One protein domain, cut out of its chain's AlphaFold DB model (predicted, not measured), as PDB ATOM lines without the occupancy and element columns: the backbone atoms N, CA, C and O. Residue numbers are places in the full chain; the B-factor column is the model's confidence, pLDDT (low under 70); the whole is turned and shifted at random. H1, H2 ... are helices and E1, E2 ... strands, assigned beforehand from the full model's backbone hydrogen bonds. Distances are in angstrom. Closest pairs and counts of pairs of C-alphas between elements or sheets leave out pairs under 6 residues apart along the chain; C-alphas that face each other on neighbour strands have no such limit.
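AT A GLANCE: This is residues 168 to 280 of the 282 residues of an uncharacterized protein of Rickettsiales bacterium (UniProt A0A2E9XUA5). The strongly twisted four-stranded sheet E1 E4 E5 E6 and the two-stranded ribbon E2 E3 wrap round into a small, barrel-like shell, where E2 comes beside E6 but the ring stays open between E3 and E1. The helical hairpin of H2 and H3 extends from one side of the shell, with residues 201 to 206 sticking out, and H4 makes a separate small head; H5 packs on E1, E2 and E5. The printed part has 113 residues, with five named helices and six named strands in the order H1 E1 E2 H2 H3 E3 E4 H4 E5 E6 H5; both sheets are antiparallel and the class is mixed, helices and strands. It is compact, with a radius of gyration of the C-alphas of 14.2 A and spans of 38 by 35 by 20 A.

IN THESE COORDINATES: H1, residues 168 to 171, begins at C-alpha 168 (55.767, -12.408, -43.387). E1 is residues 175 to 178 and E2 183 to 187. H2, residues 190 to 201, is 17.0 A long; H3 is residues 206 to 214. E3, residues 218 to 222, precedes E4, residues 227 to 234, 19.8 A long. H4 is residues 239 to 246. E5, residues 256 to 263, 21.1 A, bends by 50 degrees at residue 260; E6, residues 266 to 273, 21.7 A, bends by 51 degrees at residue 270. H5, residues 274 to 278, ends at C-alpha 278 (40.049, -14.327, -46.811).

HOW THE PARTS SIT: In the larger sheet, N 176 of E1 and O 229 of E4 are 2.8 A apart, N 230 of E4 and O 260 of E5 2.8 A, and in the hairpin E5 and E6 N 259 and O 270 2.9 A. In the other sheet, N 184 of E2 and O 221 of E3 are 3.0 A apart. The two form a sandwich, two sheets face to face, their strands at 51 degrees; the closest C-alphas of E2 and E6, Ser 186 and Gly 270, are 4.8 A apart. H2 is on the larger sheet over E6, in two layers, a helix on one face of a sheet; it runs slantwise, at 55 degrees to E6 on the local plane, and its closest C-alpha pair with E6 is Pro 190 and Trp 271, 5.7 A. H2 touches H3 with residues 196 to 200 alone, closest C-alphas Leu 199 and Val 209, 6.1 A, at a shallow tilt of 22 degrees, opposite ways. H1 is on the larger sheet, over E4, at a height of 8.8 A. H5 stands at that sheet's level. H4 is not on it, and is apart from E6. In H2, H3, H4 and H5 every O i to N i+4 pair is within hydrogen-bond range; H1 is too short for such a pair.

THE WHOLE: The C-alphas farthest apart, of Asn 247 and Gly 265, are 41.6 A apart. The printed part has no cut and no long link. The mean pLDDT of the printed part is 91.0, and residue 204 is under 70.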
ATOM      1  N   PHE A 168      56.960 -12.758 -42.621       95.06
ATOM      2  CA  PHE A 168      55.767 -12.408 -43.387       95.06
ATOM      3  C   PHE A 168      56.082 -11.993 -44.822       95.06
ATOM      4  O   PHE A 168      55.182 -12.039 -45.653       95.06
ATOM      5  N   ASP A 169      57.340 -11.707 -45.165       94.06
ATOM      6  CA  ASP A 169      57.724 -11.349 -46.539       94.06
ATOM      7  C   ASP A 169      57.459 -12.479 -47.530       94.06
ATOM      8  O   ASP A 169      57.210 -12.229 -48.705       94.06
ATOM      9  N   LYS A 170      57.419 -13.729 -47.050       93.56
ATOM     10  CA  LYS A 170      57.018 -14.893 -47.854       93.56
ATOM     11  C   LYS A 170      55.612 -14.766 -48.452       93.56
ATOM     12  O   LYS A 170      55.333 -15.438 -49.436       93.56
ATOM     13  N   LEU A 171      54.748 -13.938 -47.852       93.12
ATOM     14  CA  LEU A 171      53.393 -13.676 -48.337       93.12
ATOM     15  C   LEU A 171      53.408 -12.805 -49.599       93.12
ATOM     16  O   LEU A 171      52.462 -12.835 -50.380       93.12
ATOM     17  N   ILE A 172      54.465 -12.018 -49.816       95.44
ATOM     18  CA  ILE A 172      54.599 -11.197 -51.018       95.44
ATOM     19  C   ILE A 172      54.816 -12.125 -52.215       95.44
ATOM     20  O   ILE A 172      55.700 -12.980 -52.229       95.44
ATOM     21  N   GLY A 173      53.985 -11.958 -53.239       95.38
ATOM     22  CA  GLY A 173      53.921 -12.839 -54.397       95.38
ATOM     23  C   GLY A 173      53.015 -14.059 -54.210       95.38
ATOM     24  O   GLY A 173      52.772 -14.768 -55.193       95.38
ATOM     25  N   GLU A 174      52.474 -14.303 -53.007       94.00
ATOM     26  CA  GLU A 174      51.465 -15.346 -52.827       94.00
ATOM     27  C   GLU A 174      50.214 -15.035 -53.642       94.00
ATOM     28  O   GLU A 174      49.801 -13.883 -53.807       94.00
ATOM     29  N   LYS A 175      49.613 -16.105 -54.168       93.25
ATOM     30  CA  LYS A 175      48.451 -16.046 -55.047       93.25
ATOM     31  C   LYS A 175      47.240 -16.631 -54.343       93.25
ATOM     32  O   LYS A 175      47.244 -17.795 -53.959       93.25
ATOM     33  N   LEU A 176      46.187 -15.832 -54.249       90.88
ATOM     34  CA  LEU A 176      44.891 -16.196 -53.692       90.88
ATOM     35  C   LEU A 176      43.865 -16.273 -54.820       90.88
ATOM     36  O   LEU A 176      43.785 -15.379 -55.665       90.88
ATOM     37  N   SER A 177      43.056 -17.330 -54.839       90.56
ATOM     38  CA  SER A 177      41.993 -17.482 -55.833       90.56
ATOM     39  C   SER A 177      40.661 -17.005 -55.264       90.56
ATOM     40  O   SER A 177      40.087 -17.638 -54.380       90.56
ATOM     41  N   VAL A 178      40.128 -15.915 -55.810       90.81
ATOM     42  CA  VAL A 178      38.771 -15.446 -55.517       90.81
ATOM     43  C   VAL A 178      37.779 -16.191 -56.406       90.81
ATOM     44  O   VAL A 178      37.947 -16.265 -57.627       90.81
ATOM     45  N   LYS A 179      36.729 -16.749 -55.797       88.50
ATOM     46  CA  LYS A 179      35.728 -17.547 -56.519       88.50
ATOM     47  C   LYS A 179      34.962 -16.725 -57.565       88.50
ATOM     48  O   LYS A 179      34.730 -15.531 -57.360       88.50
ATOM     49  N   PRO A 180      34.479 -17.377 -58.638       89.00
ATOM     50  CA  PRO A 180      33.532 -16.771 -59.565       89.00
ATOM     51  C   PRO A 180      32.363 -16.097 -58.842       89.00
ATOM     52  O   PRO A 180      31.785 -16.663 -57.916       89.00
ATOM     53  N   ASN A 181      31.979 -14.914 -59.310       86.81
ATOM     54  CA  ASN A 181      30.875 -14.087 -58.819       86.81
ATOM     55  C   ASN A 181      31.013 -13.524 -57.396       86.81
ATOM     56  O   ASN A 181      30.139 -12.747 -56.997       86.81
ATOM     57  N   ASN A 182      32.087 -13.837 -56.669       88.62
ATOM     58  CA  ASN A 182      32.380 -13.176 -55.402       88.62
ATOM     59  C   ASN A 182      32.788 -11.718 -55.638       88.62
ATOM     60  O   ASN A 182      33.363 -11.366 -56.671       88.62
ATOM     61  N   VAL A 183      32.461 -10.867 -54.666       87.69
ATOM     62  CA  VAL A 183      32.790  -9.441 -54.692       87.69
ATOM     63  C   VAL A 183      33.903  -9.186 -53.693       87.69
ATOM     64  O   VAL A 183      33.788  -9.548 -52.525       87.69
ATOM     65  N   PHE A 184      34.957  -8.514 -54.138       90.38
ATOM     66  CA  PHE A 184      36.002  -8.008 -53.255       90.38
ATOM     67  C   PHE A 184      36.294  -6.546 -53.574       90.38
ATOM     68  O   PHE A 184      36.072  -6.073 -54.689       90.38
ATOM     69  N   VAL A 185      36.770  -5.803 -52.580       92.06
ATOM     70  CA  VAL A 185      37.050  -4.373 -52.724       92.06
ATOM     71  C   VAL A 185      38.546  -4.148 -52.882       92.06
ATOM     72  O   VAL A 185      39.337  -4.770 -52.177       92.06
ATOM     73  N   SER A 186      38.922  -3.225 -53.765       94.69
ATOM     74  CA  SER A 186      40.277  -2.679 -53.867       94.69
ATOM     75  C   SER A 186      40.238  -1.153 -53.800       94.69
ATOM     76  O   SER A 186      39.441  -0.519 -54.490       94.69
ATOM     77  N   CYS A 187      41.115  -0.547 -53.012       97.06
ATOM     78  CA  CYS A 187      41.177   0.892 -52.780       97.06
ATOM     79  C   CYS A 187      42.518   1.485 -53.203       97.06
ATOM     80  O   CYS A 187      43.543   0.815 -53.189       97.06
ATOM     81  N   LYS A 188      42.540   2.778 -53.529       96.44
ATOM     82  CA  LYS A 188      43.775   3.452 -53.967       96.44
ATOM     83  C   LYS A 188      44.840   3.559 -52.871       96.44
ATOM     84  O   LYS A 188      46.023   3.546 -53.181       96.44
ATOM     85  N   THR A 189      44.433   3.675 -51.606       96.06
ATOM     86  CA  THR A 189      45.343   3.856 -50.461       96.06
ATOM     87  C   THR A 189      44.878   3.033 -49.257       96.06
ATOM     88  O   THR A 189      43.676   2.766 -49.142       96.06
ATOM     89  N   PRO A 190      45.775   2.686 -48.311       94.75
ATOM     90  CA  PRO A 190      45.397   2.024 -47.060       94.75
ATOM     91  C   PRO A 190      44.405   2.841 -46.222       94.75
ATOM     92  O   PRO A 190      43.599   2.268 -45.487       94.75
ATOM     93  N   LEU A 191      44.460   4.175 -46.309       94.56
ATOM     94  CA  LEU A 191      43.532   5.064 -45.612       94.56
ATOM     95  C   LEU A 191      42.110   4.911 -46.160       94.56
ATOM     96  O   LEU A 191      41.176   4.757 -45.380       94.56
ATOM     97  N   HIS A 192      41.946   4.863 -47.486       96.19
ATOM     98  CA  HIS A 192      40.635   4.646 -48.103       96.19
ATOM     99  C   HIS A 192      40.022   3.296 -47.719       96.19
ATOM    100  O   HIS A 192      38.808   3.218 -47.538       96.19
ATOM    101  N   VAL A 193      40.850   2.259 -47.536       94.94
ATOM    102  CA  VAL A 193      40.399   0.962 -47.008       94.94
ATOM    103  C   VAL A 193      39.781   1.136 -45.615       94.94
ATOM    104  O   VAL A 193      38.674   0.660 -45.374       94.94
ATOM    105  N   THR A 194      40.455   1.854 -44.708       92.88
ATOM    106  CA  THR A 194      39.926   2.134 -43.361       92.88
ATOM    107  C   THR A 194      38.673   2.995 -43.396       92.88
ATOM    108  O   THR A 194      37.719   2.679 -42.695       92.88
ATOM    109  N   SER A 195      38.635   4.052 -44.212       93.06
ATOM    110  CA  SER A 195      37.443   4.896 -44.334       93.06
ATOM    111  C   SER A 195      36.223   4.083 -44.766       93.06
ATOM    112  O   SER A 195      35.173   4.192 -44.141       93.06
ATOM    113  N   LEU A 196      36.369   3.223 -45.780       92.75
ATOM    114  CA  LEU A 196      35.278   2.357 -46.216       92.75
ATOM    115  C   LEU A 196      34.858   1.369 -45.122       92.75
ATOM    116  O   LEU A 196      33.670   1.171 -44.902       92.75
ATOM    117  N   ASP A 197      35.811   0.765 -44.416       90.69
ATOM    118  CA  ASP A 197      35.509  -0.163 -43.326       90.69
ATOM    119  C   ASP A 197      34.744   0.491 -42.170       90.69
ATOM    120  O   ASP A 197      33.814  -0.109 -41.635       90.69
ATOM    121  N   ILE A 198      35.078   1.737 -41.825       90.31
ATOM    122  CA  ILE A 198      34.323   2.527 -40.846       90.31
ATOM    123  C   ILE A 198      32.892   2.756 -41.342       90.31
ATOM    124  O   ILE A 198      31.948   2.506 -40.592       90.31
ATOM    125  N   LEU A 199      32.722   3.173 -42.603       90.94
ATOM    126  CA  LEU A 199      31.399   3.399 -43.191       90.94
ATOM    127  C   LEU A 199      30.547   2.124 -43.184       90.94
ATOM    128  O   LEU A 199      29.386   2.176 -42.794       90.94
ATOM    129  N   LEU A 200      31.132   0.977 -43.540       88.06
ATOM    130  CA  LEU A 200      30.451  -0.324 -43.554       88.06
ATOM    131  C   LEU A 200      30.039  -0.819 -42.157       88.06
ATOM    132  O   LEU A 200      29.153  -1.664 -42.049       88.06
ATOM    133  N   ARG A 201      30.674  -0.331 -41.085       85.94
ATOM    134  CA  ARG A 201      30.304  -0.655 -39.693       85.94
ATOM    135  C   ARG A 201      29.231   0.283 -39.127       85.94
ATOM    136  O   ARG A 201      28.652  -0.028 -38.085       85.94
ATOM    137  N   GLY A 202      28.978   1.423 -39.770       82.75
ATOM    138  CA  GLY A 202      27.946   2.376 -39.367       82.75
ATOM    139  C   GLY A 202      26.534   1.866 -39.669       82.75
ATOM    140  O   GLY A 202      26.291   1.209 -40.680       82.75
ATOM    141  N   LYS A 203      25.573   2.158 -38.785       72.25
ATOM    142  CA  LYS A 203      24.158   1.826 -39.019       72.25
ATOM    143  C   LYS A 203      23.549   2.842 -39.994       72.25
ATOM    144  O   LYS A 203      23.576   4.026 -39.694       72.25
ATOM    145  N   ASN A 204      22.911   2.364 -41.069       68.44
ATOM    146  CA  ASN A 204      22.212   3.158 -42.102       68.44
ATOM    147  C   ASN A 204      23.111   4.008 -43.027       68.44
ATOM    148  O   ASN A 204      22.682   5.055 -43.506       68.44
ATOM    149  N   ASN A 205      24.327   3.545 -43.329       80.81
ATOM    150  CA  ASN A 205      25.306   4.302 -44.122       80.81
ATOM    151  C   ASN A 205      25.275   4.016 -45.639       80.81
ATOM    152  O   ASN A 205      26.190   4.421 -46.349       80.81
ATOM    153  N   ASP A 206      24.251   3.343 -46.173       82.31
ATOM    154  CA  ASP A 206      24.237   2.880 -47.576       82.31
ATOM    155  C   ASP A 206      24.444   4.011 -48.601       82.31
ATOM    156  O   ASP A 206      25.129   3.824 -49.612       82.31
ATOM    157  N   SER A 207      23.902   5.205 -48.328       86.50
ATOM    158  CA  SER A 207      24.115   6.394 -49.164       86.50
ATOM    159  C   SER A 207      25.570   6.868 -49.125       86.50
ATOM    160  O   SER A 207      26.153   7.141 -50.171       86.50
ATOM    161  N   GLU A 208      26.176   6.921 -47.938       87.88
ATOM    162  CA  GLU A 208      27.567   7.352 -47.749       87.88
ATOM    163  C   GLU A 208      28.550   6.339 -48.344       87.88
ATOM    164  O   GLU A 208      29.535   6.715 -48.976       87.88
ATOM    165  N   VAL A 209      28.264   5.042 -48.200       88.00
ATOM    166  CA  VAL A 209      29.035   3.966 -48.833       88.00
ATOM    167  C   VAL A 209      28.960   4.098 -50.353       88.00
ATOM    168  O   VAL A 209      29.989   4.025 -51.026       88.00
ATOM    169  N   SER A 210      27.765   4.333 -50.900       86.19
ATOM    170  CA  SER A 210      27.573   4.512 -52.342       86.19
ATOM    171  C   SER A 210      28.318   5.741 -52.862       86.19
ATOM    172  O   SER A 210      29.023   5.651 -53.864       86.19
ATOM    173  N   GLU A 211      28.231   6.875 -52.165       89.00
ATOM    174  CA  GLU A 211      28.981   8.089 -52.498       89.00
ATOM    175  C   GLU A 211      30.496   7.851 -52.444       89.00
ATOM    176  O   GLU A 211      31.233   8.226 -53.361       89.00
ATOM    177  N   PHE A 212      30.970   7.150 -51.413       91.19
ATOM    178  CA  PHE A 212      32.380   6.823 -51.263       91.19
ATOM    179  C   PHE A 212      32.892   5.931 -52.401       91.19
ATOM    180  O   PHE A 212      33.967   6.192 -52.946       91.19
ATOM    181  N   LEU A 213      32.124   4.920 -52.817       88.19
ATOM    182  CA  LEU A 213      32.463   4.080 -53.971       88.19
ATOM    183  C   LEU A 213      32.416   4.880 -55.284       88.19
ATOM    184  O   LEU A 213      33.340   4.784 -56.093       88.19
ATOM    185  N   ASN A 214      31.413   5.744 -55.460       89.38
ATOM    186  CA  ASN A 214      31.274   6.600 -56.643       89.38
ATOM    187  C   ASN A 214      32.390   7.649 -56.765       89.38
ATOM    188  O   ASN A 214      32.701   8.089 -57.869       89.38
ATOM    189  N   SER A 215      33.052   8.009 -55.660       91.75
ATOM    190  CA  SER A 215      34.219   8.902 -55.684       91.75
ATOM    191  C   SER A 215      35.463   8.287 -56.351       91.75
ATOM    192  O   SER A 215      36.468   8.970 -56.555       91.75
ATOM    193  N   GLY A 216      35.445   6.982 -56.654       91.00
ATOM    194  CA  GLY A 216      36.576   6.273 -57.254       91.00
ATOM    195  C   GLY A 216      37.774   6.111 -56.311       91.00
ATOM    196  O   GLY A 216      38.894   5.872 -56.773       91.00
ATOM    197  N   LYS A 217      37.577   6.275 -54.995       94.62
ATOM    198  CA  LYS A 217      38.583   5.982 -53.954       94.62
ATOM    199  C   LYS A 217      38.771   4.479 -53.749       94.62
ATOM    200  O   LYS A 217      39.896   4.030 -53.511       94.62
ATOM    201  N   CYS A 218      37.680   3.731 -53.882       94.88
ATOM    202  CA  CYS A 218      37.638   2.278 -53.884       94.88
ATOM    203  C   CYS A 218      36.766   1.776 -55.032       94.88
ATOM    204  O   CYS A 218      35.890   2.485 -55.522       94.88
ATOM    205  N   SER A 219      37.006   0.539 -55.440       91.38
ATOM    206  CA  SER A 219      36.248  -0.150 -56.474       91.38
ATOM    207  C   SER A 219      35.832  -1.520 -55.964       91.38
ATOM    208  O   SER A 219      36.623  -2.227 -55.335       91.38
ATOM    209  N   THR A 220      34.586  -1.891 -56.236       90.75
ATOM    210  CA  THR A 220      34.112  -3.264 -56.094       90.75
ATOM    211  C   THR A 220      34.507  -4.039 -57.345       90.75
ATOM    212  O   THR A 220      34.289  -3.599 -58.473       90.75
ATOM    213  N   ASN A 221      35.122  -5.195 -57.148       90.88
ATOM    214  CA  ASN A 221      35.575  -6.071 -58.214       90.88
ATOM    215  C   ASN A 221      34.756  -7.351 -58.168       90.88
ATOM    216  O   ASN A 221      34.603  -7.965 -57.112       90.88
ATOM    217  N   LYS A 222      34.225  -7.734 -59.327       90.94
ATOM    218  CA  LYS A 222      33.462  -8.959 -59.534       90.94
ATOM    219  C   LYS A 222      33.808  -9.495 -60.913       90.94
ATOM    220  O   LYS A 222      33.849  -8.724 -61.866       90.94
ATOM    221  N   SER A 223      34.018 -10.799 -61.017       89.00
ATOM    222  CA  SER A 223      34.185 -11.481 -62.300       89.00
ATOM    223  C   SER A 223      33.295 -12.714 -62.353       89.00
ATOM    224  O   SER A 223      33.044 -13.347 -61.328       89.00
ATOM    225  N   ALA A 224      32.815 -13.056 -63.548       89.38
ATOM    226  CA  ALA A 224      32.107 -14.311 -63.786       89.38
ATOM    227  C   ALA A 224      33.045 -15.531 -63.744       89.38
ATOM    228  O   ALA A 224      32.570 -16.657 -63.620       89.38
ATOM    229  N   SER A 225      34.359 -15.311 -63.839       89.94
ATOM    230  CA  SER A 225      35.395 -16.338 -63.712       89.94
ATOM    231  C   SER A 225      36.145 -16.189 -62.389       89.94
ATOM    232  O   SER A 225      36.016 -15.178 -61.699       89.94
ATOM    233  N   ALA A 226      36.923 -17.209 -62.020       90.25
ATOM    234  CA  ALA A 226      37.812 -17.110 -60.869       90.25
ATOM    235  C   ALA A 226      38.873 -16.031 -61.128       90.25
ATOM    236  O   ALA A 226      39.410 -15.943 -62.234       90.25
ATOM    237  N   VAL A 227      39.174 -15.226 -60.112       93.44
ATOM    238  CA  VAL A 227      40.179 -14.161 -60.195       93.44
ATOM    239  C   VAL A 227      41.371 -14.565 -59.350       93.44
ATOM    240  O   VAL A 227      41.233 -14.796 -58.151       93.44
ATOM    241  N   THR A 228      42.546 -14.638 -59.970       94.56
ATOM    242  CA  THR A 228      43.795 -14.793 -59.222       94.56
ATOM    243  C   THR A 228      44.262 -13.425 -58.757       94.56
ATOM    244  O   THR A 228      44.460 -12.518 -59.565       94.56
ATOM    245  N   VAL A 229      44.434 -13.300 -57.451       95.06
ATOM    246  CA  VAL A 229      44.924 -12.112 -56.770       95.06
ATOM    247  C   VAL A 229      46.326 -12.410 -56.259       95.06
ATOM    248  O   VAL A 229      46.523 -13.429 -55.609       95.06
ATOM    249  N   THR A 230      47.294 -11.549 -56.546       96.56
ATOM    250  CA  THR A 230      48.665 -11.653 -56.030       96.56
ATOM    251  C   THR A 230      48.871 -10.593 -54.959       96.56
ATOM    252  O   THR A 230      48.426  -9.461 -55.137       96.56
ATOM    253  N   ILE A 231      49.507 -10.942 -53.842       96.62
ATOM    254  CA  ILE A 231      49.882  -9.972 -52.807       96.62
ATOM    255  C   ILE A 231      51.139  -9.232 -53.266       96.62
ATOM    256  O   ILE A 231      52.181  -9.848 -53.463       96.62
ATOM    257  N   ASP A 232      51.050  -7.914 -53.415       96.94
ATOM    258  CA  ASP A 232      52.172  -7.072 -53.844       96.94
ATOM    259  C   ASP A 232      52.924  -6.462 -52.651       96.94
ATOM    260  O   ASP A 232      54.125  -6.225 -52.728       96.94
ATOM    261  N   GLU A 233      52.208  -6.145 -51.568       96.50
ATOM    262  CA  GLU A 233      52.732  -5.353 -50.448       96.50
ATOM    263  C   GLU A 233      51.954  -5.658 -49.161       96.50
ATOM    264  O   GLU A 233      50.730  -5.838 -49.190       96.50
ATOM    265  N   LEU A 234      52.651  -5.668 -48.025       95.19
ATOM    266  CA  LEU A 234      52.043  -5.793 -46.700       95.19
ATOM    267  C   LEU A 234      51.738  -4.411 -46.123       95.19
ATOM    268  O   LEU A 234      52.473  -3.452 -46.335       95.19
ATOM    269  N   GLY A 235      50.627  -4.297 -45.403       93.69
ATOM    270  CA  GLY A 235      50.246  -3.059 -44.738       93.69
ATOM    271  C   GLY A 235      50.979  -2.831 -43.420       93.69
ATOM    272  O   GLY A 235      51.712  -3.675 -42.915       93.69
ATOM    273  N   GLU A 236      50.711  -1.670 -42.835       91.75
ATOM    274  CA  GLU A 236      51.279  -1.260 -41.555       91.75
ATOM    275  C   GLU A 236      50.847  -2.166 -40.386       91.75
ATOM    276  O   GLU A 236      49.684  -2.578 -40.270       91.75
ATOM    277  N   TYR A 237      51.785  -2.387 -39.466       92.88
ATOM    278  CA  TYR A 237      51.580  -3.066 -38.192       92.88
ATOM    279  C   TYR A 237      50.899  -2.139 -37.174       92.88
ATOM    280  O   TYR A 237      51.537  -1.558 -36.290       92.88
ATOM    281  N   THR A 238      49.579  -1.981 -37.286       89.19
ATOM    282  CA  THR A 238      48.811  -1.121 -36.370       89.19
ATOM    283  C   THR A 238      48.770  -1.696 -34.949       89.19
ATOM    284  O   THR A 238      48.914  -2.901 -34.732       89.19
ATOM    285  N   MET A 239      48.539  -0.842 -33.945       87.19
ATOM    286  CA  MET A 239      48.451  -1.285 -32.543       87.19
ATOM    287  C   MET A 239      47.365  -2.346 -32.316       87.19
ATOM    288  O   MET A 239      47.592  -3.310 -31.587       87.19
ATOM    289  N   ASP A 240      46.203  -2.202 -32.957       89.50
ATOM    290  CA  ASP A 240      45.120  -3.183 -32.830       89.50
ATOM    291  C   ASP A 240      45.462  -4.508 -33.529       89.50
ATOM    292  O   ASP A 240      45.212  -5.573 -32.965       89.50
ATOM    293  N   ALA A 241      46.109  -4.461 -34.700       92.06
ATOM    294  CA  ALA A 241      46.560  -5.655 -35.413       92.06
ATOM    295  C   ALA A 241      47.573  -6.460 -34.585       92.06
ATOM    296  O   ALA A 241      47.423  -7.669 -34.409       92.06
ATOM    297  N   LYS A 242      48.553  -5.772 -33.991       92.06
ATOM    298  CA  LYS A 242      49.552  -6.376 -33.098       92.06
ATOM    299  C   LYS A 242      48.931  -7.013 -31.869       92.06
ATOM    300  O   LYS A 242      49.291  -8.134 -31.521       92.06
ATOM    301  N   ARG A 243      47.982  -6.321 -31.229       92.31
ATOM    302  CA  ARG A 243      47.246  -6.851 -30.075       92.31
ATOM    303  C   ARG A 243      46.489  -8.124 -30.451       92.31
ATOM    304  O   ARG A 243      46.602  -9.121 -29.746       92.31
ATOM    305  N   LYS A 244      45.738  -8.100 -31.556       92.06
ATOM    306  CA  LYS A 244      44.991  -9.270 -32.035       92.06
ATOM    307  C   LYS A 244      45.923 -10.439 -32.345       92.06
ATOM    308  O   LYS A 244      45.649 -11.550 -31.912       92.06
ATOM    309  N   PHE A 245      47.034 -10.187 -33.034       92.06
ATOM    310  CA  PHE A 245      48.037 -11.205 -33.334       92.06
ATOM    311  C   PHE A 245      48.637 -11.819 -32.060       92.06
ATOM    312  O   PHE A 245      48.632 -13.036 -31.904       92.06
ATOM    313  N   ALA A 246      49.056 -10.992 -31.095       89.56
ATOM    314  CA  ALA A 246      49.601 -11.460 -29.817       89.56
ATOM    315  C   ALA A 246      48.596 -12.296 -28.995       89.56
ATOM    316  O   ALA A 246      48.999 -13.178 -28.240       89.56
ATOM    317  N   ASN A 247      47.295 -12.046 -29.168       92.56
ATOM    318  CA  ASN A 247      46.212 -12.777 -28.509       92.56
ATOM    319  C   ASN A 247      45.676 -13.977 -29.317       92.56
ATOM    320  O   ASN A 247      44.708 -14.602 -28.885       92.56
ATOM    321  N   ASN A 248      46.264 -14.311 -30.472       91.19
ATOM    322  CA  ASN A 248      45.746 -15.312 -31.421       91.19
ATOM    323  C   ASN A 248      44.325 -15.007 -31.955       91.19
ATOM    324  O   ASN A 248      43.588 -15.909 -32.349       91.19
ATOM    325  N   GLU A 249      43.927 -13.733 -31.975       91.06
ATOM    326  CA  GLU A 249      42.671 -13.240 -32.564       91.06
ATOM    327  C   GLU A 249      42.829 -12.887 -34.059       91.06
ATOM    328  O   GLU A 249      41.836 -12.701 -34.762       91.06
ATOM    329  N   ALA A 250      44.067 -12.762 -34.550       87.88
ATOM    330  CA  ALA A 250      44.393 -12.520 -35.953       87.88
ATOM    331  C   ALA A 250      45.603 -13.358 -36.384       87.88
ATOM    332  O   ALA A 250      46.514 -13.592 -35.596       87.88
ATOM    333  N   GLU A 251      45.614 -13.767 -37.652       88.19
ATOM    334  CA  GLU A 251      46.705 -14.546 -38.251       88.19
ATOM    335  C   GLU A 251      47.963 -13.701 -38.494       88.19
ATOM    336  O   GLU A 251      49.084 -14.197 -38.397       88.19
ATOM    337  N   PHE A 252      47.773 -12.405 -38.758       93.06
ATOM    338  CA  PHE A 252      48.844 -11.476 -39.083       93.06
ATOM    339  C   PHE A 252      48.790 -10.237 -38.184       93.06
ATOM    340  O   PHE A 252      47.703  -9.777 -37.820       93.06
ATOM    341  N   PRO A 253      49.945  -9.637 -37.874       93.62
ATOM    342  CA  PRO A 253      50.040  -8.384 -37.125       93.62
ATOM    343  C   PRO A 253      49.842  -7.125 -37.998       93.62
ATOM    344  O   PRO A 253      50.152  -6.022 -37.556       93.62
ATOM    345  N   PHE A 254      49.300  -7.278 -39.208       94.44
ATOM    346  CA  PHE A 254      48.818  -6.219 -40.098       94.44
ATOM    347  C   PHE A 254      47.437  -6.614 -40.641       94.44
ATOM    348  O   PHE A 254      47.121  -7.792 -40.802       94.44
ATOM    349  N   GLU A 255      46.585  -5.633 -40.938       93.44
ATOM    350  CA  GLU A 255      45.203  -5.907 -41.376       93.44
ATOM    351  C   GLU A 255      44.976  -5.677 -42.871       93.44
ATOM    352  O   GLU A 255      43.937  -6.064 -43.406       93.44
ATOM    353  N   LYS A 256      45.908  -5.007 -43.547       95.69
ATOM    354  CA  LYS A 256      45.748  -4.580 -44.938       95.69
ATOM    355  C   LYS A 256      46.876  -5.131 -45.777       95.69
ATOM    356  O   LYS A 256      47.992  -5.268 -45.292       95.69
ATOM    357  N   ILE A 257      46.569  -5.385 -47.035       96.19
ATOM    358  CA  ILE A 257      47.532  -5.796 -48.048       96.19
ATOM    359  C   ILE A 257      47.213  -5.081 -49.350       96.19
ATOM    360  O   ILE A 257      46.054  -4.744 -49.626       96.19
ATOM    361  N   LYS A 258      48.246  -4.831 -50.144       97.56
ATOM    362  CA  LYS A 258      48.099  -4.412 -51.528       97.56
ATOM    363  C   LYS A 258      48.110  -5.644 -52.403       97.56
ATOM    364  O   LYS A 258      48.900  -6.561 -52.190       97.56
ATOM    365  N   ILE A 259      47.227  -5.645 -53.382       97.06
ATOM    366  CA  ILE A 259      47.056  -6.758 -54.291       97.06
ATOM    367  C   ILE A 259      47.061  -6.302 -55.740       97.06
ATOM    368  O   ILE A 259      46.583  -5.207 -56.040       97.06
ATOM    369  N   SER A 260      47.502  -7.184 -56.629       97.38
ATOM    370  CA  SER A 260      47.337  -7.083 -58.077       97.38
ATOM    371  C   SER A 260      46.486  -8.234 -58.605       97.38
ATOM    372  O   SER A 260      46.480  -9.337 -58.058       97.38
ATOM    373  N   PHE A 261      45.698  -7.975 -59.644       96.06
ATOM    374  CA  PHE A 261      44.813  -8.966 -60.252       96.06
ATOM    375  C   PHE A 261      44.384  -8.539 -61.656       96.06
ATOM    376  O   PHE A 261      44.433  -7.360 -62.006       96.06
ATOM    377  N   GLU A 262      43.893  -9.495 -62.440       95.00
ATOM    378  CA  GLU A 262      43.330  -9.240 -63.766       95.00
ATOM    379  C   GLU A 262      41.834  -9.559 -63.795       95.00
ATOM    380  O   GLU A 262      41.408 -10.625 -63.346       95.00
ATOM    381  N   ILE A 263      41.032  -8.644 -64.341       91.19
ATOM    382  CA  ILE A 263      39.619  -8.878 -64.662       91.19
ATOM    383  C   ILE A 263      39.364  -8.336 -66.066       91.19
ATOM    384  O   ILE A 263      39.713  -7.192 -66.352       91.19
ATOM    385  N   ASP A 264      38.757  -9.155 -66.924       87.31
ATOM    386  CA  ASP A 264      38.384  -8.803 -68.302       87.31
ATOM    387  C   ASP A 264      39.563  -8.255 -69.137       87.31
ATOM    388  O   ASP A 264      39.420  -7.305 -69.905       87.31
ATOM    389  N   GLY A 265      40.757  -8.836 -68.957       88.12
ATOM    390  CA  GLY A 265      41.985  -8.423 -69.647       88.12
ATOM    391  C   GLY A 265      42.605  -7.121 -69.127       88.12
ATOM    392  O   GLY A 265      43.570  -6.627 -69.706       88.12
ATOM    393  N   GLN A 266      42.062  -6.541 -68.051       92.12
ATOM    394  CA  GLN A 266      42.598  -5.338 -67.421       92.12
ATOM    395  C   GLN A 266      43.318  -5.677 -66.122       92.12
ATOM    396  O   GLN A 266      42.714  -6.172 -65.167       92.12
ATOM    397  N   GLN A 267      44.602  -5.335 -66.081       94.75
ATOM    398  CA  GLN A 267      45.409  -5.381 -64.869       94.75
ATOM    399  C   GLN A 267      44.985  -4.266 -63.913       94.75
ATOM    400  O   GLN A 267      44.876  -3.097 -64.292       94.75
ATOM    401  N   LYS A 268      44.735  -4.639 -62.662       95.25
ATOM    402  CA  LYS A 268      44.304  -3.754 -61.583       95.25
ATOM    403  C   LYS A 268      45.177  -3.994 -60.360       95.25
ATOM    404  O   LYS A 268      45.684  -5.090 -60.147       95.25
ATOM    405  N   SER A 269      45.328  -2.959 -59.542       96.12
ATOM    406  CA  SER A 269      45.993  -3.054 -58.245       96.12
ATOM    407  C   SER A 269      45.292  -2.159 -57.232       96.12
ATOM    408  O   SER A 269      44.694  -1.139 -57.591       96.12
ATOM    409  N   GLY A 270      45.341  -2.545 -55.964       97.06
ATOM    410  CA  GLY A 270      44.829  -1.726 -54.878       97.06
ATOM    411  C   GLY A 270      44.975  -2.372 -53.511       97.06
ATOM    412  O   GLY A 270      45.292  -3.545 -53.368       97.06
ATOM    413  N   TRP A 271      44.715  -1.569 -52.492       97.81
ATOM    414  CA  TRP A 271      44.733  -1.949 -51.091       97.81
ATOM    415  C   TRP A 271      43.404  -2.552 -50.660       97.81
ATOM    416  O   TRP A 271      42.339  -2.097 -51.078       97.81
ATOM    417  N   THR A 272      43.446  -3.539 -49.775       95.44
ATOM    418  CA  THR A 272      42.248  -4.156 -49.204       95.44
ATOM    419  C   THR A 272      42.524  -4.722 -47.816       95.44
ATOM    420  O   THR A 272      43.680  -4.860 -47.417       95.44
ATOM    421  N   TYR A 273      41.469  -5.026 -47.058       92.31
ATOM    422  CA  TYR A 273      41.602  -5.735 -45.786       92.31
ATOM    423  C   TYR A 273      41.849  -7.230 -46.035       92.31
ATOM    424  O   TYR A 273      41.123  -7.858 -46.809       92.31
ATOM    425  N   THR A 274      42.792  -7.828 -45.305       88.81
ATOM    426  CA  THR A 274      43.082  -9.274 -45.347       88.81
ATOM    427  C   THR A 274      41.817 -10.098 -45.103       88.81
ATOM    428  O   THR A 274      41.502 -10.996 -45.879       88.81
ATOM    429  N   ARG A 275      41.003  -9.716 -44.106       85.94
ATOM    430  CA  ARG A 275      39.721 -10.379 -43.793       85.94
ATOM    431  C   ARG A 275      38.695 -10.319 -44.931       85.94
ATOM    432  O   ARG A 275      37.882 -11.231 -45.061       85.94
ATOM    433  N   TRP A 276      38.700  -9.256 -45.742       85.38
ATOM    434  CA  TRP A 276      37.786  -9.152 -46.881       85.38
ATOM    435  C   TRP A 276      38.183 -10.143 -47.962       85.38
ATOM    436  O   TRP A 276      37.311 -10.848 -48.452       85.38
ATOM    437  N   LEU A 277      39.475 -10.285 -48.262       82.50
ATOM    438  CA  LEU A 277      39.950 -11.306 -49.198       82.50
ATOM    439  C   LEU A 277      39.768 -12.727 -48.666       82.50
ATOM    440  O   LEU A 277      39.225 -13.561 -49.382       82.50
ATOM    441  N   ALA A 278      40.144 -12.995 -47.413       77.25
ATOM    442  CA  ALA A 278      40.049 -14.327 -46.811       77.25
ATOM    443  C   ALA A 278      38.610 -14.870 -46.807       77.25
ATOM    444  O   ALA A 278      38.390 -16.052 -47.041       77.25
ATOM    445  N   SER A 279      37.609 -14.000 -46.625       73.19
ATOM    446  CA  SER A 279      36.196 -14.399 -46.715       73.19
ATOM    447  C   SER A 279      35.750 -14.835 -48.120       73.19
ATOM    448  O   SER A 279      34.697 -15.457 -48.264       73.19
ATOM    449  N   GLN A 280      36.522 -14.492 -49.154       71.12
ATOM    450  CA  GLN A 280      36.200 -14.733 -50.563       71.12
ATOM    451  C   GLN A 280      37.153 -15.727 -51.243       71.12
ATOM    452  O   GLN A 280      36.820 -16.223 -52.327       71.12
TER     453      GLN A 280